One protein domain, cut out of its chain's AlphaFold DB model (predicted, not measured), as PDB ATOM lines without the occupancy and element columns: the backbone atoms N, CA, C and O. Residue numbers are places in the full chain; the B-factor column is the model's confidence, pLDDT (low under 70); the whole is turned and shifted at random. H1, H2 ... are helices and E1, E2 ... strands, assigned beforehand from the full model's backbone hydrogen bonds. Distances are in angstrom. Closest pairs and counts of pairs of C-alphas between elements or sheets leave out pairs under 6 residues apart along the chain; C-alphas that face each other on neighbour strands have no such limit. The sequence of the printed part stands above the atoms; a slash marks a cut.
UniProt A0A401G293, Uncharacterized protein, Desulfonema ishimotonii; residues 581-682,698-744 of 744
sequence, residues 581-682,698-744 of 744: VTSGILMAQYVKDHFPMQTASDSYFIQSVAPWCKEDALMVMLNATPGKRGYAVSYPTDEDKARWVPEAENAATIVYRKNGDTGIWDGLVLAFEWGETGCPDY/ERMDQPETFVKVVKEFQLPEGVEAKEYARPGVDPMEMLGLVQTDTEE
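This is residues 581 to 682 and 698 to 744 of the 744 residues of an uncharacterized protein of Desulfonema ishimotonii (UniProt A0A401G293). One twisted sheet of five strands makes the core, with H1 and H2 packed next to each other on one face and the short H4 on the opposite face. H5 only grazes the sheet, short H3 lies off it, and residues 676 to 682 stick out as a free arm. The printed part has 149 residues, with H1 E1 H2 E2 H3 E3 E4 E5 H4 H5 along the chain; the sheet's order is E2 E1 E3 E4 E5, mixed. The class is mixed, helices and strands, with 70 residues, under half, in named elements. The whole is compact, with a radius of gyration of the C-alphas of 15.8 A, and flat, spanning 51 by 51 by 24 A.

Inner strands E3, residues 651 to 658, and E4, residues 665 to 672, form an antiparallel hairpin, with N 655 and O 668 2.8 A apart, within hydrogen-bond range. Edge strand E5, residues 707 to 714, is antiparallel to E4, with N 669 and O 711 at 2.8 A, and bends by 61 degrees at residue 710. E1, residues 603 to 608, is antiparallel to E3, with N 605 and O 656 at 2.9 A. Edge strand E2, residues 631 to 633, is parallel to E1, with N 632 and O 606 at 2.8 A. H2, residues 614 to 622, lies over E1 at a height over the sheet of 9.6 A; E1, H2 and E2 form a strand-helix-strand unit, two parallel neighbour strands with a helix between, whose crossover is right-handed. H1, residues 581 to 594, is on the same face and touches H2, the closest C-alphas being those of Gly 584 and Lys 614, 3.7 A apart, at a steep tilt of 39 degrees, the same way. H4, residues 721 to 725, is on the opposite face, 8.2 A in height over the sheet. H5, residues 731 to 734, grazes the sheet with residues 731 to 732 and only just touches H4, only at the corner, with 3 pairs of C-alphas within 8 A, the closest being those of Tyr 724 and Pro 731, 5.3 A apart. H3, residues 638 to 642, is not on the sheet and is apart from H1. In H1, H2 and H3 every O i to N i+4 pair is within hydrogen-bond range; H4 has 0 of 1, but 2 of 2 O i to N i+3 pairs, and H5 is too short for an O i to N i+4 pair.

H1 begins at C-alpha 581 (116.047, 135.779, 123.205) and is 19.9 A long. E4 measures 22.8 A, E3 21.0 A and E5 19.9 A. H5 ends at C-alpha 734 (105.167, 133.381, 149.025).

The C-alphas farthest apart, of Tyr 682 and Gly 718, are 53.7 A apart. Residues 683 to 697 are not printed; C-alphas 682 and 698 are 20.5 A apart across the cut. Of the links printed whole, none is long. Residues 741 to 744 have pLDDT under 70.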
ATOM      1  N   VAL A 581     114.761 136.360 122.772       97.25
ATOM      2  CA  VAL A 581     116.047 135.779 123.205       97.25
ATOM      3  C   VAL A 581     116.974 136.867 123.736       97.25
ATOM      4  O   VAL A 581     117.601 136.684 124.780       97.25
ATOM      5  N   THR A 582     117.006 138.028 123.075       96.69
ATOM      6  CA  THR A 582     117.818 139.165 123.526       96.69
ATOM      7  C   THR A 582     117.462 139.606 124.945       96.69
ATOM      8  O   THR A 582     118.357 139.867 125.747       96.69
ATOM      9  N   SER A 583     116.174 139.615 125.302       97.44
ATOM     10  CA  SER A 583     115.754 139.946 126.667       97.44
ATOM     11  C   SER A 583     116.330 138.984 127.714       97.44
ATOM     12  O   SER A 583     116.802 139.422 128.760       97.44
ATOM     13  N   GLY A 584     116.387 137.682 127.415       97.44
ATOM     14  CA  GLY A 584     116.998 136.693 128.305       97.44
ATOM     15  C   GLY A 584     118.514 136.795 128.376       97.44
ATOM     16  O   GLY A 584     119.085 136.611 129.446       97.44
ATOM     17  N   ILE A 585     119.158 137.156 127.266       97.75
ATOM     18  CA  ILE A 585     120.591 137.452 127.229       97.75
ATOM     19  C   ILE A 585     120.925 138.626 128.157       97.75
ATOM     20  O   ILE A 585     121.823 138.518 128.990       97.75
ATOM     21  N   LEU A 586     120.180 139.728 128.043       98.00
ATOM     22  CA  LEU A 586     120.361 140.915 128.878       98.00
ATOM     23  C   LEU A 586     120.082 140.605 130.355       98.00
ATOM     24  O   LEU A 586     120.853 141.018 131.216       98.00
ATOM     25  N   MET A 587     119.050 139.812 130.664       98.38
ATOM     26  CA  MET A 587     118.805 139.334 132.033       98.38
ATOM     27  C   MET A 587     119.940 138.462 132.568       98.38
ATOM     28  O   MET A 587     120.378 138.657 133.698       98.38
ATOM     29  N   ALA A 588     120.442 137.508 131.782       97.75
ATOM     30  CA  ALA A 588     121.555 136.663 132.201       97.75
ATOM     31  C   ALA A 588     122.832 137.483 132.426       97.75
ATOM     32  O   ALA A 588     123.580 137.211 133.364       97.75
ATOM     33  N   GLN A 589     123.076 138.495 131.589       97.06
ATOM     34  CA  GLN A 589     124.204 139.402 131.753       97.06
ATOM     35  C   GLN A 589     124.039 140.264 133.014       97.06
ATOM     36  O   GLN A 589     124.960 140.301 133.824       97.06
ATOM     37  N   TYR A 590     122.840 140.803 133.273       98.25
ATOM     38  CA  TYR A 590     122.523 141.486 134.533       98.25
ATOM     39  C   TYR A 590     122.818 140.605 135.754       98.25
ATOM     40  O   TYR A 590     123.486 141.035 136.688       98.25
ATOM     41  N   VAL A 591     122.359 139.348 135.744       97.88
ATOM     42  CA  VAL A 591     122.609 138.389 136.833       97.88
ATOM     43  C   VAL A 591     124.104 138.136 137.012       97.88
ATOM     44  O   VAL A 591     124.585 138.096 138.138       97.88
ATOM     45  N   LYS A 592     124.862 137.985 135.925       95.00
ATOM     46  CA  LYS A 592     126.314 137.779 136.003       95.00
ATOM     47  C   LYS A 592     127.051 138.995 136.564       95.00
ATOM     48  O   LYS A 592     128.042 138.798 137.262       95.00
ATOM     49  N   ASP A 593     126.576 140.202 136.281       95.88
ATOM     50  CA  ASP A 593     127.238 141.440 136.697       95.88
ATOM     51  C   ASP A 593     126.853 141.850 138.130       95.88
ATOM     52  O   ASP A 593     127.717 142.252 138.910       95.88
ATOM     53  N   HIS A 594     125.582 141.680 138.510       96.44
ATOM     54  CA  HIS A 594     125.027 142.189 139.777       96.44
ATOM     55  C   HIS A 594     124.687 141.107 140.797       96.44
ATOM     56  O   HIS A 594     124.579 141.388 141.989       96.44
ATOM     57  N   PHE A 595     124.553 139.856 140.361       96.50
ATOM     58  CA  PHE A 595     124.234 138.724 141.227       96.50
ATOM     59  C   PHE A 595     125.154 137.507 141.017       96.50
ATOM     60  O   PHE A 595     124.659 136.378 141.024       96.50
ATOM     61  N   PRO A 596     126.486 137.694 140.850       95.19
ATOM     62  CA  PRO A 596     127.398 136.617 140.476       95.19
ATOM     63  C   PRO A 596     127.471 135.509 141.529       95.19
ATOM     64  O   PRO A 596     127.232 135.723 142.723       95.19
ATOM     65  N   MET A 597     127.905 134.329 141.088       90.88
ATOM     66  CA  MET A 597     128.405 133.285 141.981       90.88
ATOM     67  C   MET A 597     129.608 133.822 142.765       90.88
ATOM     68  O   MET A 597     130.519 134.422 142.193       90.88
ATOM     69  N   GLN A 598     129.605 133.615 144.075       87.56
ATOM     70  CA  GLN A 598     130.672 134.021 144.987       87.56
ATOM     71  C   GLN A 598     131.744 132.937 145.107       87.56
ATOM     72  O   GLN A 598     132.917 133.245 145.317       87.56
ATOM     73  N   THR A 599     131.348 131.671 144.955       87.50
ATOM     74  CA  THR A 599     132.241 130.512 145.042       87.50
ATOM     75  C   THR A 599     132.023 129.538 143.882       87.50
ATOM     76  O   THR A 599     131.012 129.588 143.184       87.50
ATOM     77  N   ALA A 600     132.966 128.613 143.678       85.94
ATOM     78  CA  ALA A 600     132.844 127.570 142.656       85.94
ATOM     79  C   ALA A 600     131.799 126.486 142.995       85.94
ATOM     80  O   ALA A 600     131.445 125.700 142.118       85.94
ATOM     81  N   SER A 601     131.339 126.412 144.251       89.88
ATOM     82  CA  SER A 601     130.293 125.486 144.706       89.88
ATOM     83  C   SER A 601     128.890 126.103 144.653       89.88
ATOM     84  O   SER A 601     127.911 125.392 144.892       89.88
ATOM     85  N   ASP A 602     128.778 127.393 144.323       92.38
ATOM     86  CA  ASP A 602     127.495 128.069 144.162       92.38
ATOM     87  C   ASP A 602     126.727 127.542 142.944       92.38
ATOM     88  O   ASP A 602     127.290 127.047 141.963       92.38
ATOM     89  N   SER A 603     125.404 127.687 142.986       93.06
ATOM     90  CA  SER A 603     124.539 127.337 141.863       93.06
ATOM     91  C   SER A 603     123.365 128.296 141.727       93.06
ATOM     92  O   SER A 603     122.893 128.868 142.712       93.06
ATOM     93  N   TYR A 604     122.868 128.445 140.498       97.50
ATOM     94  CA  TYR A 604     121.606 129.131 140.248       97.50
ATOM     95  C   TYR A 604     120.437 128.147 140.191       97.50
ATOM     96  O   TYR A 604     120.565 127.025 139.693       97.50
ATOM     97  N   PHE A 605     119.280 128.605 140.660       97.81
ATOM     98  CA  PHE A 605     117.977 128.039 140.339       97.81
ATOM     99  C   PHE A 605     117.121 129.149 139.729       97.81
ATOM    100  O   PHE A 605     117.015 130.224 140.310       97.81
ATOM    101  N   ILE A 606     116.546 128.917 138.553       98.12
ATOM    102  CA  ILE A 606     115.717 129.901 137.848       98.12
ATOM    103  C   ILE A 606     114.273 129.416 137.864       98.12
ATOM    104  O   ILE A 606     114.000 128.269 137.520       98.12
ATOM    105  N   GLN A 607     113.348 130.286 138.252       97.44
ATOM    106  CA  GLN A 607     111.917 130.014 138.237       97.44
ATOM    107  C   GLN A 607     111.221 131.072 137.386       97.44
ATOM    108  O   GLN A 607     111.019 132.201 137.831       97.44
ATOM    109  N   SER A 608     110.852 130.710 136.159       95.31
ATOM    110  CA  SER A 608     110.100 131.618 135.294       95.31
ATOM    111  C   SER A 608     108.668 131.766 135.798       95.31
ATOM    112  O   SER A 608     108.001 130.768 136.074       95.31
ATOM    113  N   VAL A 609     108.199 133.010 135.899       95.06
ATOM    114  CA  VAL A 609     106.810 133.358 136.245       95.06
ATOM    115  C   VAL A 609     106.073 134.002 135.070       95.06
ATOM    116  O   VAL A 609     104.894 134.308 135.163       95.06
ATOM    117  N   ALA A 610     106.739 134.178 133.931       93.50
ATOM    118  CA  ALA A 610     106.109 134.567 132.677       93.50
ATOM    119  C   ALA A 610     106.949 134.023 131.512       93.50
ATOM    120  O   ALA A 610     107.770 134.757 130.979       93.50
ATOM    121  N   PRO A 611     106.827 132.746 131.128       92.75
ATOM    122  CA  PRO A 611     107.739 132.121 130.167       92.75
ATOM    123  C   PRO A 611     107.599 132.667 128.735       92.75
ATOM    124  O   PRO A 611     106.497 132.770 128.203       92.75
ATOM    125  N   TRP A 612     108.736 132.972 128.097       95.06
ATOM    126  CA  TRP A 612     108.884 133.256 126.656       95.06
ATOM    127  C   TRP A 612     110.325 132.943 126.210       95.06
ATOM    128  O   TRP A 612     111.105 132.416 126.995       95.06
ATOM    129  N   CYS A 613     110.726 133.309 124.987       96.25
ATOM    130  CA  CYS A 613     112.059 133.038 124.415       96.25
ATOM    131  C   CYS A 613     113.272 133.381 125.310       96.25
ATOM    132  O   CYS A 613     114.360 132.860 125.078       96.25
ATOM    133  N   LYS A 614     113.126 134.237 126.336       96.56
ATOM    134  CA  LYS A 614     114.210 134.546 127.281       96.56
ATOM    135  C   LYS A 614     114.735 133.320 128.024       96.56
ATOM    136  O   LYS A 614     115.892 133.314 128.440       96.56
ATOM    137  N   GLU A 615     113.884 132.314 128.213       96.06
ATOM    138  CA  GLU A 615     114.208 131.160 129.043       96.06
ATOM    139  C   GLU A 615     115.400 130.383 128.490       96.06
ATOM    140  O   GLU A 615     116.287 130.005 129.252       96.06
ATOM    141  N   ASP A 616     115.486 130.235 127.169       96.38
ATOM    142  CA  ASP A 616     116.581 129.506 126.530       96.38
ATOM    143  C   ASP A 616     117.924 130.218 126.730       96.38
ATOM    144  O   ASP A 616     118.938 129.577 127.012       96.38
ATOM    145  N   ALA A 617     117.935 131.553 126.698       96.44
ATOM    146  CA  ALA A 617     119.131 132.324 127.016       96.44
ATOM    147  C   ALA A 617     119.539 132.192 128.491       96.44
ATOM    148  O   ALA A 617     120.721 131.997 128.776       96.44
ATOM    149  N   LEU A 618     118.578 132.235 129.424       96.81
ATOM    150  CA  LEU A 618     118.839 132.038 130.854       96.81
ATOM    151  C   LEU A 618     119.389 130.630 131.131       96.81
ATOM    152  O   LEU A 618     120.388 130.490 131.838       96.81
ATOM    153  N   MET A 619     118.800 129.593 130.525       95.31
ATOM    154  CA  MET A 619     119.274 128.212 130.644       95.31
ATOM    155  C   MET A 619     120.710 128.052 130.126       95.31
ATOM    156  O   MET A 619     121.534 127.424 130.796       95.31
ATOM    157  N   VAL A 620     121.024 128.642 128.967       94.69
ATOM    158  CA  VAL A 620     122.355 128.563 128.342       94.69
ATOM    159  C   VAL A 620     123.397 129.352 129.129       94.69
ATOM    160  O   VAL A 620     124.441 128.808 129.487       94.69
ATOM    161  N   MET A 621     123.138 130.630 129.410       95.69
ATOM    162  CA  MET A 621     124.146 131.539 129.963       95.69
ATOM    163  C   MET A 621     124.373 131.353 131.465       95.69
ATOM    164  O   MET A 621     125.480 131.609 131.939       95.69
ATOM    165  N   LEU A 622     123.356 130.904 132.211       95.44
ATOM    166  CA  LEU A 622     123.453 130.656 133.656       95.44
ATOM    167  C   LEU A 622     123.627 129.172 133.996       95.44
ATOM    168  O   LEU A 622     123.746 128.827 135.172       95.44
ATOM    169  N   ASN A 623     123.668 128.291 132.986       93.31
ATOM    170  CA  ASN A 623     123.830 126.843 133.150       93.31
ATOM    171  C   ASN A 623     122.749 126.201 134.047       93.31
ATOM    172  O   ASN A 623     122.982 125.192 134.720       93.31
ATOM    173  N   ALA A 624     121.563 126.804 134.066       91.56
ATOM    174  CA  ALA A 624     120.460 126.461 134.947       91.56
ATOM    175  C   ALA A 624     119.385 125.727 134.143       91.56
ATOM    176  O   ALA A 624     118.487 126.349 133.595       91.56
ATOM    177  N   THR A 625     119.497 124.401 134.018       92.94
ATOM    178  CA  THR A 625     118.588 123.598 133.178       92.94
ATOM    179  C   THR A 625     117.671 122.697 134.014       92.94
ATOM    180  O   THR A 625     118.042 122.315 135.135       92.94
ATOM    181  N   PRO A 626     116.502 122.278 133.482       87.88
ATOM    182  CA  PRO A 626     115.620 121.333 134.171       87.88
ATOM    183  C   PRO A 626     116.330 120.022 134.538       87.88
ATOM    184  O   PRO A 626     116.205 119.539 135.662       87.88
ATOM    185  N   GLY A 627     117.163 119.489 133.635       81.38
ATOM    186  CA  GLY A 627     117.940 118.262 133.865       81.38
ATOM    187  C   GLY A 627     118.972 118.385 134.993       81.38
ATOM    188  O   GLY A 627     119.210 117.427 135.725       81.38
ATOM    189  N   LYS A 628     119.524 119.586 135.208       87.38
ATOM    190  CA  LYS A 628     120.398 119.897 136.354       87.38
ATOM    191  C   LYS A 628     119.621 120.246 137.624       87.38
ATOM    192  O   LYS A 628     120.224 120.591 138.637       87.38
ATOM    193  N   ARG A 629     118.284 120.144 137.591       91.56
ATOM    194  CA  ARG A 629     117.373 120.554 138.672       91.56
ATOM    195  C   ARG A 629     117.560 122.029 139.056       91.56
ATOM    196  O   ARG A 629     117.336 122.389 140.210       91.56
ATOM    197  N   GLY A 630     118.011 122.844 138.103       92.50
ATOM    198  CA  GLY A 630     118.307 124.269 138.266       92.50
ATOM    199  C   GLY A 630     117.227 125.174 137.681       92.50
ATOM    200  O   GLY A 630     117.452 126.369 137.558       92.50
ATOM    201  N   TYR A 631     116.089 124.624 137.259       95.38
ATOM    202  CA  TYR A 631     115.116 125.373 136.478       95.38
ATOM    203  C   TYR A 631     113.682 124.902 136.743       95.38
ATOM    204  O   TYR A 631     113.444 123.696 136.852       95.38
ATOM    205  N   ALA A 632     112.746 125.845 136.815       93.75
ATOM    206  CA  ALA A 632     111.309 125.624 136.912       93.75
ATOM    207  C   ALA A 632     110.536 126.699 136.130       93.75
ATOM    208  O   ALA A 632     111.026 127.808 135.917       93.75
ATOM    209  N   VAL A 633     109.310 126.372 135.720       92.31
ATOM    210  CA  VAL A 633     108.420 127.290 135.001       92.31
ATOM    211  C   VAL A 633     107.029 127.234 135.607       92.31
ATOM    212  O   VAL A 633     106.476 126.152 135.804       92.31
ATOM    213  N   SER A 634     106.459 128.409 135.838       87.50
ATOM    214  CA  SER A 634     105.058 128.626 136.173       87.50
ATOM    215  C   SER A 634     104.375 129.353 135.011       87.50
ATOM    216  O   SER A 634     104.935 130.289 134.444       87.50
ATOM    217  N   TYR A 635     103.159 128.930 134.659       87.12
ATOM    218  CA  TYR A 635     102.328 129.563 133.628       87.12
ATOM    219  C   TYR A 635     101.119 130.242 134.290       87.12
ATOM    220  O   TYR A 635     100.036 129.656 134.288       87.12
ATOM    221  N   PRO A 636     101.289 131.426 134.910       87.19
ATOM    222  CA  PRO A 636     100.171 132.120 135.533       87.19
ATOM    223  C   PRO A 636      99.165 132.577 134.479       87.19
ATOM    224  O   PRO A 636      99.536 133.066 133.406       87.19
ATOM    225  N   THR A 637      97.888 132.421 134.813       87.94
ATOM    226  CA  THR A 637      96.770 132.950 134.031       87.94
ATOM    227  C   THR A 637      96.682 134.472 134.162       87.94
ATOM    228  O   THR A 637      97.333 135.078 135.015       87.94
ATOM    229  N   ASP A 638      95.850 135.111 133.340       89.00
ATOM    230  CA  ASP A 638      95.573 136.545 133.496       89.00
ATOM    231  C   ASP A 638      94.918 136.851 134.856       89.00
ATOM    232  O   ASP A 638      95.192 137.897 135.440       89.00
ATOM    233  N   GLU A 639      94.121 135.924 135.406       88.19
ATOM    234  CA  GLU A 639      93.554 136.029 136.760       88.19
ATOM    235  C   GLU A 639      94.645 135.963 137.838       88.19
ATOM    236  O   GLU A 639      94.628 136.754 138.780       88.19
ATOM    237  N   ASP A 640      95.637 135.080 137.683       89.19
ATOM    238  CA  ASP A 640      96.785 135.010 138.596       89.19
ATOM    239  C   ASP A 640      97.597 136.303 138.580       89.19
ATOM    240  O   ASP A 640      97.940 136.830 139.637       89.19
ATOM    241  N   LYS A 641      97.870 136.842 137.387       90.56
ATOM    242  CA  LYS A 641      98.612 138.098 137.225       90.56
ATOM    243  C   LYS A 641      97.829 139.307 137.726       90.56
ATOM    244  O   LYS A 641      98.431 140.223 138.269       90.56
ATOM    245  N   ALA A 642      96.501 139.309 137.601       91.19
ATOM    246  CA  ALA A 642      95.655 140.380 138.130       91.19
ATOM    247  C   ALA A 642      95.736 140.495 139.661       91.19
ATOM    248  O   ALA A 642      95.513 141.578 140.205       91.19
ATOM    249  N   ARG A 643      96.088 139.401 140.352       94.06
ATOM    250  CA  ARG A 643      96.369 139.409 141.792       94.06
ATOM    251  C   ARG A 643      97.730 140.011 142.123       94.06
ATOM    252  O   ARG A 643      97.963 140.274 143.293       94.06
ATOM    253  N   TRP A 644      98.648 140.212 141.179       95.06
ATOM    254  CA  TRP A 644      99.978 140.744 141.491       95.06
ATOM    255  C   TRP A 644      99.904 142.205 141.949       95.06
ATOM    256  O   TRP A 644      99.019 142.963 141.545       95.06
ATOM    257  N   VAL A 645     100.825 142.610 142.824       95.75
ATOM    258  CA  VAL A 645     100.977 144.029 143.184       95.75
ATOM    259  C   VAL A 645     101.473 144.828 141.968       95.75
ATOM    260  O   VAL A 645     102.196 144.261 141.144       95.75
ATOM    261  N   PRO A 646     101.132 146.125 141.831       93.75
ATOM    262  CA  PRO A 646     101.511 146.924 140.660       93.75
ATOM    263  C   PRO A 646     103.013 146.901 140.341       93.75
ATOM    264  O   PRO A 646     103.410 146.861 139.182       93.75
ATOM    265  N   GLU A 647     103.870 146.858 141.362       92.94
ATOM    266  CA  GLU A 647     105.327 146.795 141.210       92.94
ATOM    267  C   GLU A 647     105.812 145.481 140.574       92.94
ATOM    268  O   GLU A 647     106.901 145.434 140.003       92.94
ATOM    269  N   ALA A 648     105.014 144.415 140.667       95.19
ATOM    270  CA  ALA A 648     105.307 143.095 140.126       95.19
ATOM    271  C   ALA A 648     104.560 142.795 138.817       95.19
ATOM    272  O   ALA A 648     104.744 141.705 138.285       95.19
ATOM    273  N   GLU A 649     103.776 143.730 138.263       92.25
ATOM    274  CA  GLU A 649     102.980 143.531 137.036       92.25
ATOM    275  C   GLU A 649     103.819 142.966 135.874       92.25
ATOM    276  O   GLU A 649     103.377 142.079 135.143       92.25
ATOM    277  N   ASN A 650     105.069 143.424 135.758       92.69
ATOM    278  CA  ASN A 650     106.014 143.005 134.721       92.69
ATOM    279  C   ASN A 650     107.044 141.964 135.197       92.69
ATOM    280  O   ASN A 650     108.046 141.732 134.512       92.69
ATOM    281  N   ALA A 651     106.842 141.347 136.368       96.69
ATOM    282  CA  ALA A 651     107.722 140.297 136.868       96.69
ATOM    283  C   ALA A 651     107.780 139.133 135.870       96.69
ATOM    284  O   ALA A 651     106.765 138.617 135.404       96.69
ATOM    285  N   ALA A 652     108.999 138.729 135.524       96.75
ATOM    286  CA  ALA A 652     109.249 137.815 134.423       96.75
ATOM    287  C   ALA A 652     109.918 136.517 134.876       96.75
ATOM    288  O   ALA A 652     109.556 135.433 134.413       96.75
ATOM    289  N   THR A 653     110.909 136.615 135.763       97.62
ATOM    290  CA  THR A 653     111.642 135.455 136.278       97.62
ATOM    291  C   THR A 653     112.159 135.715 137.687       97.62
ATOM    292  O   THR A 653     112.458 136.855 138.047       97.62
ATOM    293  N   ILE A 654     112.277 134.654 138.477       98.50
ATOM    294  CA  ILE A 654     112.893 134.671 139.800       98.50
ATOM    295  C   ILE A 654     114.225 133.929 139.700       98.50
ATOM    296  O   ILE A 654     114.279 132.773 139.277       98.50
ATOM    297  N   VAL A 655     115.306 134.593 140.086       98.50
ATOM    298  CA  VAL A 655     116.669 134.063 140.072       98.50
ATOM    299  C   VAL A 655     117.090 133.810 141.505       98.50
ATOM    300  O   VAL A 655     117.175 134.747 142.287       98.50
ATOM    301  N   TYR A 656     117.391 132.564 141.842       98.31
ATOM    302  CA  TYR A 656     117.912 132.185 143.149       98.31
ATOM    303  C   TYR A 656     119.381 131.788 143.014       98.31
ATOM    304  O   TYR A 656     119.737 131.052 142.094       98.31
ATOM    305  N   ARG A 657     120.231 132.213 143.950       97.44
ATOM    306  CA  ARG A 657     121.633 131.788 144.064       97.44
ATOM    307  C   ARG A 657     121.829 131.070 145.391       97.44
ATOM    308  O   ARG A 657     121.642 131.674 146.446       97.44
ATOM    309  N   LYS A 658     122.236 129.801 145.343       96.12
ATOM    310  CA  LYS A 658     122.659 129.054 146.530       96.12
ATOM    311  C   LYS A 658     124.125 129.343 146.801       96.12
ATOM    312  O   LYS A 658     124.956 129.086 145.933       96.12
ATOM    313  N   ASN A 659     124.440 129.802 148.005       94.12
ATOM    314  CA  ASN A 659     125.812 129.803 148.488       94.12
ATOM    315  C   ASN A 659     126.214 128.359 148.839       94.12
ATOM    316  O   ASN A 659     125.567 127.716 149.673       94.12
ATOM    317  N   GLY A 660     127.248 127.831 148.187       90.12
ATOM    318  CA  GLY A 660     127.640 126.425 148.315       90.12
ATOM    319  C   GLY A 660     128.173 126.033 149.698       90.12
ATOM    320  O   GLY A 660     128.055 124.870 150.081       90.12
ATOM    321  N   ASP A 661     128.694 126.995 150.464       90.38
ATOM    322  CA  ASP A 661     129.307 126.756 151.777       90.38
ATOM    323  C   ASP A 661     128.283 126.788 152.920       90.38
ATOM    324  O   ASP A 661     128.360 126.002 153.863       90.38
ATOM    325  N   THR A 662     127.314 127.702 152.842       91.12
ATOM    326  CA  THR A 662     126.291 127.909 153.885       91.12
ATOM    327  C   THR A 662     124.968 127.219 153.569       91.12
ATOM    328  O   THR A 662     124.167 126.972 154.465       91.12
ATOM    329  N   GLY A 663     124.709 126.923 152.294       92.19
ATOM    330  CA  GLY A 663     123.434 126.398 151.821       92.19
ATOM    331  C   GLY A 663     122.292 127.419 151.775       92.19
ATOM    332  O   GLY A 663     121.188 127.040 151.382       92.19
ATOM    333  N   ILE A 664     122.553 128.680 152.136       94.75
ATOM    334  CA  ILE A 664     121.582 129.781 152.108       94.75
ATOM    335  C   ILE A 664     121.286 130.174 150.656       94.75
ATOM    336  O   ILE A 664     122.177 130.168 149.802       94.75
ATOM    337  N   TRP A 665     120.027 130.522 150.391       97.50
ATOM    338  CA  TRP A 665     119.565 130.998 149.093       97.50
ATOM    339  C   TRP A 665     119.225 132.485 149.150       97.50
ATOM    340  O   TRP A 665     118.304 132.883 149.862       97.50
ATOM    341  N   ASP A 666     119.918 133.279 148.344       97.81
ATOM    342  CA  ASP A 666     119.507 134.643 148.016       97.81
ATOM    343  C   ASP A 666     118.667 134.615 146.731       97.81
ATOM    344  O   ASP A 666     118.848 133.723 145.896       97.81
ATOM    345  N   GLY A 667     117.786 135.592 146.531       98.00
ATOM    346  CA  GLY A 667     116.950 135.659 145.339       98.00
ATOM    347  C   GLY A 667     116.635 137.066 144.839       98.00
ATOM    348  O   GLY A 667     116.579 138.026 145.608       98.00
ATOM    349  N   LEU A 668     116.408 137.154 143.529       98.25
ATOM    350  CA  LEU A 668     115.995 138.344 142.791       98.25
ATOM    351  C   LEU A 668     114.741 138.039 141.975       98.25
ATOM    352  O   LEU A 668     114.705 137.055 141.242       98.25
ATOM    353  N   VAL A 669     113.740 138.910 142.037       98.56
ATOM    354  CA  VAL A 669     112.625 138.929 141.082       98.56
ATOM    355  C   VAL A 669     112.946 139.973 140.022       98.56
ATOM    356  O   VAL A 669     113.135 141.142 140.355       98.56
ATOM    357  N   LEU A 670     113.034 139.557 138.761       98.50
ATOM    358  CA  LEU A 670     113.419 140.414 137.641       98.50
ATOM    359  C   LEU A 670     112.245 140.667 136.695       98.50
ATOM    360  O   LEU A 670     111.482 139.754 136.373       98.50
ATOM    361  N   ALA A 671     112.158 141.899 136.202       97.94
ATOM    362  CA  ALA A 671     111.279 142.343 135.126       97.94
ATOM    363  C   ALA A 671     112.101 142.811 133.913       97.94
ATOM    364  O   ALA A 671     113.278 143.161 134.046       97.94
ATOM    365  N   PHE A 672     111.474 142.817 132.731       97.25
ATOM    366  CA  PHE A 672     112.061 143.364 131.503       97.25
ATOM    367  C   PHE A 672     111.286 144.584 131.016       97.25
ATOM    368  O   PHE A 672     110.072 144.511 130.838       97.25
ATOM    369  N   GLU A 673     111.997 145.662 130.724       95.69
ATOM    370  CA  GLU A 673     111.479 146.851 130.061       95.69
ATOM    371  C   GLU A 673     111.967 146.879 128.611       95.69
ATOM    372  O   GLU A 673     113.167 146.925 128.336       95.69
ATOM    373  N   TRP A 674     111.028 146.844 127.668       94.81
ATOM    374  CA  TRP A 674     111.339 146.900 126.243       94.81
ATOM    375  C   TRP A 674     111.754 148.316 125.832       94.81
ATOM    376  O   TRP A 674     111.075 149.290 126.151       94.81
ATOM    377  N   GLY A 675     112.857 148.426 125.092       90.94
ATOM    378  CA  GLY A 675     113.344 149.693 124.556       90.94
ATOM    379  C   GLY A 675     112.581 150.161 123.316       90.94
ATOM    380  O   GLY A 675     112.088 149.360 122.519       90.94
ATOM    381  N   GLU A 676     112.552 151.477 123.110       92.62
ATOM    382  CA  GLU A 676     112.077 152.094 121.869       92.62
ATOM    383  C   GLU A 676     113.163 151.992 120.784       92.62
ATOM    384  O   GLU A 676     114.118 152.768 120.757       92.62
ATOM    385  N   THR A 677     113.033 151.019 119.877       92.44
ATOM    386  CA  THR A 677     114.073 150.718 118.871       92.44
ATOM    387  C   THR A 677     114.106 151.705 117.702       92.44
ATOM    388  O   THR A 677     115.115 151.819 117.010       92.44
ATOM    389  N   GLY A 678     113.001 152.417 117.448       92.44
ATOM    390  CA  GLY A 678     112.846 153.293 116.279       92.44
ATOM    391  C   GLY A 678     112.705 152.550 114.943       92.44
ATOM    392  O   GLY A 678     112.663 153.190 113.893       92.44
ATOM    393  N   CYS A 679     112.613 151.217 114.965       93.88
ATOM    394  CA  CYS A 679     112.443 150.394 113.774       93.88
ATOM    395  C   CYS A 679     111.018 150.521 113.211       93.88
ATOM    396  O   CYS A 679     110.055 150.282 113.945       93.88
ATOM    397  N   PRO A 680     110.845 150.878 111.925       93.94
ATOM    398  CA  PRO A 680     109.525 150.924 111.314       93.94
ATOM    399  C   PRO A 680     108.982 149.511 111.068       93.94
ATOM    400  O   PRO A 680     109.730 148.533 111.006       93.94
ATOM    401  N   ASP A 681     107.669 149.412 110.865       93.75
ATOM    402  CA  ASP A 681     107.083 148.199 110.305       93.75
ATOM    403  C   ASP A 681     107.428 148.113 108.812       93.75
ATOM    404  O   ASP A 681     106.955 148.903 107.993       93.75
ATOM    405  N   TYR A 682     108.274 147.146 108.463       93.44
ATOM    406  CA  TYR A 682     108.713 146.895 107.094       93.44
ATOM    407  C   TYR A 682     107.718 146.041 106.286       93.44
ATOM    408  O   TYR A 682     108.021 145.651 105.157       93.44
ATOM    409  N   GLU A 698     123.770 145.975 119.686       95.50
ATOM    410  CA  GLU A 698     124.667 147.097 120.003       95.50
ATOM    411  C   GLU A 698     124.637 147.534 121.480       95.50
ATOM    412  O   GLU A 698     125.453 148.355 121.893       95.50
ATOM    413  N   ARG A 699     123.674 147.035 122.263       95.00
ATOM    414  CA  ARG A 699     123.400 147.429 123.658       95.00
ATOM    415  C   ARG A 699     123.451 146.243 124.619       95.00
ATOM    416  O   ARG A 699     122.991 146.342 125.754       95.00
ATOM    417  N   MET A 700     124.005 145.111 124.180       91.81
ATOM    418  CA  MET A 700     124.129 143.905 125.005       91.81
ATOM    419  C   MET A 700     125.028 144.086 126.237       91.81
ATOM    420  O   MET A 700     124.959 143.279 127.160       91.81
ATOM    421  N   ASP A 701     125.854 145.132 126.260       90.44
ATOM    422  CA  ASP A 701     126.724 145.518 127.373       90.44
ATOM    423  C   ASP A 701     126.064 146.480 128.378       90.44
ATOM    424  O   ASP A 701     126.725 146.921 129.315       90.44
ATOM    425  N   GLN A 702     124.778 146.806 128.201       95.25
ATOM    426  CA  GLN A 702     124.024 147.744 129.045       95.25
ATOM    427  C   GLN A 702     122.743 147.110 129.619       95.25
ATOM    428  O   GLN A 702     121.642 147.649 129.425       95.25
ATOM    429  N   PRO A 703     122.832 145.953 130.304       96.62
ATOM    430  CA  PRO A 703     121.655 145.222 130.763       96.62
ATOM    431  C   PRO A 703     120.773 146.005 131.751       96.62
ATOM    432  O   PRO A 703     119.559 145.814 131.765       96.62
ATOM    433  N   GLU A 704     121.328 146.940 132.522       97.38
ATOM    434  CA  GLU A 704     120.616 147.775 133.508       97.38
ATOM    435  C   GLU A 704     119.593 148.725 132.868       97.38
ATOM    436  O   GLU A 704     118.653 149.191 133.524       97.38
ATOM    437  N   THR A 705     119.763 149.011 131.574       96.94
ATOM    438  CA  THR A 705     118.805 149.809 130.803       96.94
ATOM    439  C   THR A 705     117.457 149.100 130.722       96.94
ATOM    440  O   THR A 705     116.422 149.754 130.811       96.94
ATOM    441  N   PHE A 706     117.472 147.769 130.611       97.75
ATOM    442  CA  PHE A 706     116.299 146.960 130.279       97.75
ATOM    443  C   PHE A 706     115.840 146.051 131.422       97.75
ATOM    444  O   PHE A 706     114.681 145.654 131.466       97.75
ATOM    445  N   VAL A 707     116.724 145.695 132.355       98.31
ATOM    446  CA  VAL A 707     116.407 144.778 133.457       98.31
ATOM    447  C   VAL A 707     116.095 145.570 134.722       98.31
ATOM    448  O   VAL A 707     116.882 146.425 135.134       98.31
ATOM    449  N   LYS A 708     114.960 145.270 135.363       97.88
ATOM    450  CA  LYS A 708     114.570 145.856 136.656       97.88
ATOM    451  C   LYS A 708     114.471 144.798 137.736       97.88
ATOM    452  O   LYS A 708     113.908 143.728 137.517       97.88
ATOM    453  N   VAL A 709     114.974 145.131 138.921       98.31
ATOM    454  CA  VAL A 709     114.784 144.330 140.130       98.31
ATOM    455  C   VAL A 709     113.458 144.736 140.761       98.31
ATOM    456  O   VAL A 709     113.316 145.853 141.251       98.31
ATOM    457  N   VAL A 710     112.489 143.825 140.735       98.25
ATOM    458  CA  VAL A 710     111.192 143.973 141.412       98.25
ATOM    459  C   VAL A 710     111.365 143.766 142.915       98.25
ATOM    460  O   VAL A 710     110.792 144.495 143.721       98.25
ATOM    461  N   LYS A 711     112.163 142.763 143.308       98.06
ATOM    462  CA  LYS A 711     112.404 142.426 144.715       98.06
ATOM    463  C   LYS A 711     113.712 141.666 144.907       98.06
ATOM    464  O   LYS A 711     114.005 140.754 144.143       98.06
ATOM    465  N   GLU A 712     114.429 141.986 145.981       98.25
ATOM    466  CA  GLU A 712     115.515 141.165 146.530       98.25
ATOM    467  C   GLU A 712     115.034 140.464 147.801       98.25
ATOM    468  O   GLU A 712     114.245 141.023 148.573       98.25
ATOM    469  N   PHE A 713     115.484 139.236 148.029       98.00
ATOM    470  CA  PHE A 713     115.119 138.473 149.217       98.00
ATOM    471  C   PHE A 713     116.172 137.419 149.565       98.00
ATOM    472  O   PHE A 713     117.045 137.091 148.767       98.00
ATOM    473  N   GLN A 714     116.054 136.861 150.765       97.69
ATOM    474  CA  GLN A 714     116.789 135.680 151.202       97.69
ATOM    475  C   GLN A 714     115.775 134.666 151.732       97.69
ATOM    476  O   GLN A 714     114.841 135.043 152.445       97.69
ATOM    477  N   LEU A 715     115.921 133.395 151.358       96.62
ATOM    478  CA  LEU A 715     115.072 132.337 151.899       96.62
ATOM    479  C   LEU A 715     115.462 132.025 153.351       96.62
ATOM    480  O   LEU A 715     116.641 132.130 153.702       96.62
ATOM    481  N   PRO A 716     114.505 131.602 154.197       94.19
ATOM    482  CA  PRO A 716     114.821 131.131 155.539       94.19
ATOM    483  C   PRO A 716     115.834 129.978 155.519       94.19
ATOM    484  O   PRO A 716     115.864 129.172 154.586       94.19
ATOM    485  N   GLU A 717     116.638 129.872 156.577       91.31
ATOM    486  CA  GLU A 717     117.621 128.796 156.717       91.31
ATOM    487  C   GLU A 717     116.952 127.415 156.585       91.31
ATOM    488  O   GLU A 717     115.928 127.136 157.211       91.31
ATOM    489  N   GLY A 718     117.530 126.552 155.746       90.94
ATOM    490  CA  GLY A 718     117.027 125.202 155.480       90.94
ATOM    491  C   GLY A 718     115.917 125.100 154.426       90.94
ATOM    492  O   GLY A 718     115.597 123.980 154.037       90.94
ATOM    493  N   VAL A 719     115.370 126.218 153.930       93.81
ATOM    494  CA  VAL A 719     114.368 126.221 152.850       93.81
ATOM    495  C   VAL A 719     115.062 126.211 151.489       93.81
ATOM    496  O   VAL A 719     115.901 127.066 151.200       93.81
ATOM    497  N   GLU A 720     114.705 125.264 150.622       94.12
ATOM    498  CA  GLU A 720     115.235 125.229 149.253       94.12
ATOM    499  C   GLU A 720     114.384 126.051 148.276       94.12
ATOM    500  O   GLU A 720     113.160 126.005 148.324       94.12
ATOM    501  N   ALA A 721     115.006 126.703 147.286       93.44
ATOM    502  CA  ALA A 721     114.279 127.433 146.233       93.44
ATOM    503  C   ALA A 721     113.224 126.575 145.503       93.44
ATOM    504  O   ALA A 721     112.146 127.045 145.146       93.44
ATOM    505  N   LYS A 722     113.487 125.272 145.352       92.44
ATOM    506  CA  LYS A 722     112.555 124.311 144.741       92.44
ATOM    507  C   LYS A 722     111.256 124.157 145.521       92.44
ATOM    508  O   LYS A 722     110.253 123.748 144.945       92.44
ATOM    509  N   GLU A 723     111.256 124.468 146.812       91.56
ATOM    510  CA  GLU A 723     110.056 124.409 147.638       91.56
ATOM    511  C   GLU A 723     108.990 125.407 147.190       91.56
ATOM    512  O   GLU A 723     107.806 125.106 147.339       91.56
ATOM    513  N   TYR A 724     109.420 126.528 146.598       91.56
ATOM    514  CA  TYR A 724     108.575 127.592 146.048       91.56
ATOM    515  C   TYR A 724     108.141 127.288 144.602       91.56
ATOM    516  O   TYR A 724     107.328 128.005 144.027       91.56
ATOM    517  N   ALA A 725     108.656 126.202 144.015       89.12
ATOM    518  CA  ALA A 725     108.302 125.707 142.686       89.12
ATOM    519  C   ALA A 725     107.468 124.409 142.732       89.12
ATOM    520  O   ALA A 725     107.281 123.748 141.708       89.12
ATOM    521  N   ARG A 726     106.996 123.997 143.918       84.56
ATOM    522  CA  ARG A 726     106.187 122.780 144.082       84.56
ATOM    523  C   ARG A 726     104.752 122.986 143.576       84.56
ATOM    524  O   ARG A 726     104.227 124.093 143.668       84.56
ATOM    525  N   PRO A 727     104.078 121.918 143.110       81.94
ATOM    526  CA  PRO A 727     102.656 121.984 142.788       81.94
ATOM    527  C   PRO A 727     101.830 122.521 143.963       81.94
ATOM    528  O   PRO A 727     102.007 122.072 145.096       81.94
ATOM    529  N   GLY A 728     100.919 123.454 143.680       80.69
ATOM    530  CA  GLY A 728     100.055 124.080 144.686       80.69
ATOM    531  C   GLY A 728     100.692 125.235 145.467       80.69
ATOM    532  O   GLY A 728     100.071 125.710 146.411       80.69
ATOM    533  N   VAL A 729     101.897 125.682 145.097       86.00
ATOM    534  CA  VAL A 729     102.564 126.850 145.694       86.00
ATOM    535  C   VAL A 729     102.627 127.986 144.672       86.00
ATOM    536  O   VAL A 729     103.131 127.787 143.566       86.00
ATOM    537  N   ASP A 730     102.139 129.170 145.048       90.81
ATOM    538  CA  ASP A 730     102.285 130.401 144.264       90.81
ATOM    539  C   ASP A 730     103.549 131.153 144.729       90.81
ATOM    540  O   ASP A 730     103.574 131.697 145.839       90.81
ATOM    541  N   PRO A 731     104.632 131.186 143.928       92.81
ATOM    542  CA  PRO A 731     105.869 131.854 144.328       92.81
ATOM    543  C   PRO A 731     105.689 133.364 144.509       92.81
ATOM    544  O   PRO A 731     106.401 133.963 145.314       92.81
ATOM    545  N   MET A 732     104.743 133.989 143.803       95.62
ATOM    546  CA  MET A 732     104.485 135.422 143.930       95.62
ATOM    547  C   MET A 732     103.797 135.715 145.263       95.62
ATOM    548  O   MET A 732     104.166 136.670 145.942       95.62
ATOM    549  N   GLU A 733     102.879 134.849 145.698       94.31
ATOM    550  CA  GLU A 733     102.259 134.932 147.026       94.31
ATOM    551  C   GLU A 733     103.276 134.708 148.148       94.31
ATOM    552  O   GLU A 733     103.361 135.517 149.072       94.31
ATOM    553  N   MET A 734     104.116 133.672 148.039       92.94
ATOM    554  CA  MET A 734     105.167 133.381 149.025       92.94
ATOM    555  C   MET A 734     106.159 134.540 149.186       92.94
ATOM    556  O   MET A 734     106.705 134.761 150.268       92.94
ATOM    557  N   LEU A 735     106.385 135.296 148.110       95.50
ATOM    558  CA  LEU A 735     107.222 136.489 148.110       95.50
ATOM    559  C   LEU A 735     106.447 137.763 148.469       95.50
ATOM    560  O   LEU A 735     107.048 138.837 148.461       95.50
ATOM    561  N   GLY A 736     105.160 137.693 148.819       95.00
ATOM    562  CA  GLY A 736     104.336 138.854 149.171       95.00
ATOM    563  C   GLY A 736     104.175 139.847 148.019       95.00
ATOM    564  O   GLY A 736     104.187 141.054 148.244       95.00
ATOM    565  N   LEU A 737     104.112 139.338 146.788       96.06
ATOM    566  CA  LEU A 737     103.939 140.094 145.545       96.06
ATOM    567  C   LEU A 737     102.527 139.940 144.962       96.06
ATOM    568  O   LEU A 737     102.299 140.286 143.805       96.06
ATOM    569  N   VAL A 738     101.580 139.452 145.764       95.12
ATOM    570  CA  VAL A 738     100.145 139.469 145.463       95.12
ATOM    571  C   VAL A 738      99.434 140.476 146.364       95.12
ATOM    572  O   VAL A 738      99.857 140.731 147.492       95.12
ATOM    573  N   GLN A 739      98.360 141.066 145.857       90.19
ATOM    574  CA  GLN A 739      97.450 141.916 146.601       90.19
ATOM    575  C   GLN A 739      96.836 141.080 147.727       90.19
ATOM    576  O   GLN A 739      96.312 139.993 147.492       90.19
ATOM    577  N   THR A 740      96.921 141.564 148.962       74.50
ATOM    578  CA  THR A 740      96.181 140.963 150.073       74.50
ATOM    579  C   THR A 740      94.711 141.300 149.885       74.50
ATOM    580  O   THR A 740      94.391 142.490 149.788       74.50
ATOM    581  N   ASP A 741      93.837 140.292 149.864       59.62
ATOM    582  CA  ASP A 741      92.397 140.520 149.939       59.62
ATOM    583  C   ASP A 741      92.135 141.462 151.117       59.62
ATOM    584  O   ASP A 741      92.487 141.181 152.267       59.62
ATOM    585  N   THR A 742      91.587 142.637 150.817       45.84
ATOM    586  CA  THR A 742      91.009 143.463 151.870       45.84
ATOM    587  C   THR A 742      89.800 142.682 152.358       45.84
ATOM    588  O   THR A 742      88.880 142.450 151.582       45.84
ATOM    589  N   GLU A 743      89.858 142.199 153.601       41.91
ATOM    590  CA  GLU A 743      88.728 141.556 154.275       41.91
ATOM    591  C   GLU A 743      87.462 142.412 154.075       41.91
ATOM    592  O   GLU A 743      87.402 143.549 154.553       41.91
ATOM    593  N   GLU A 744      86.469 141.866 153.363       34.94
ATOM    594  CA  GLU A 744      85.056 142.241 153.513       34.94
ATOM    595  C   GLU A 744      84.390 141.373 154.586       34.94
ATOM    596  O   GLU A 744      84.573 140.131 154.552       34.94
TER     597      GLU A 744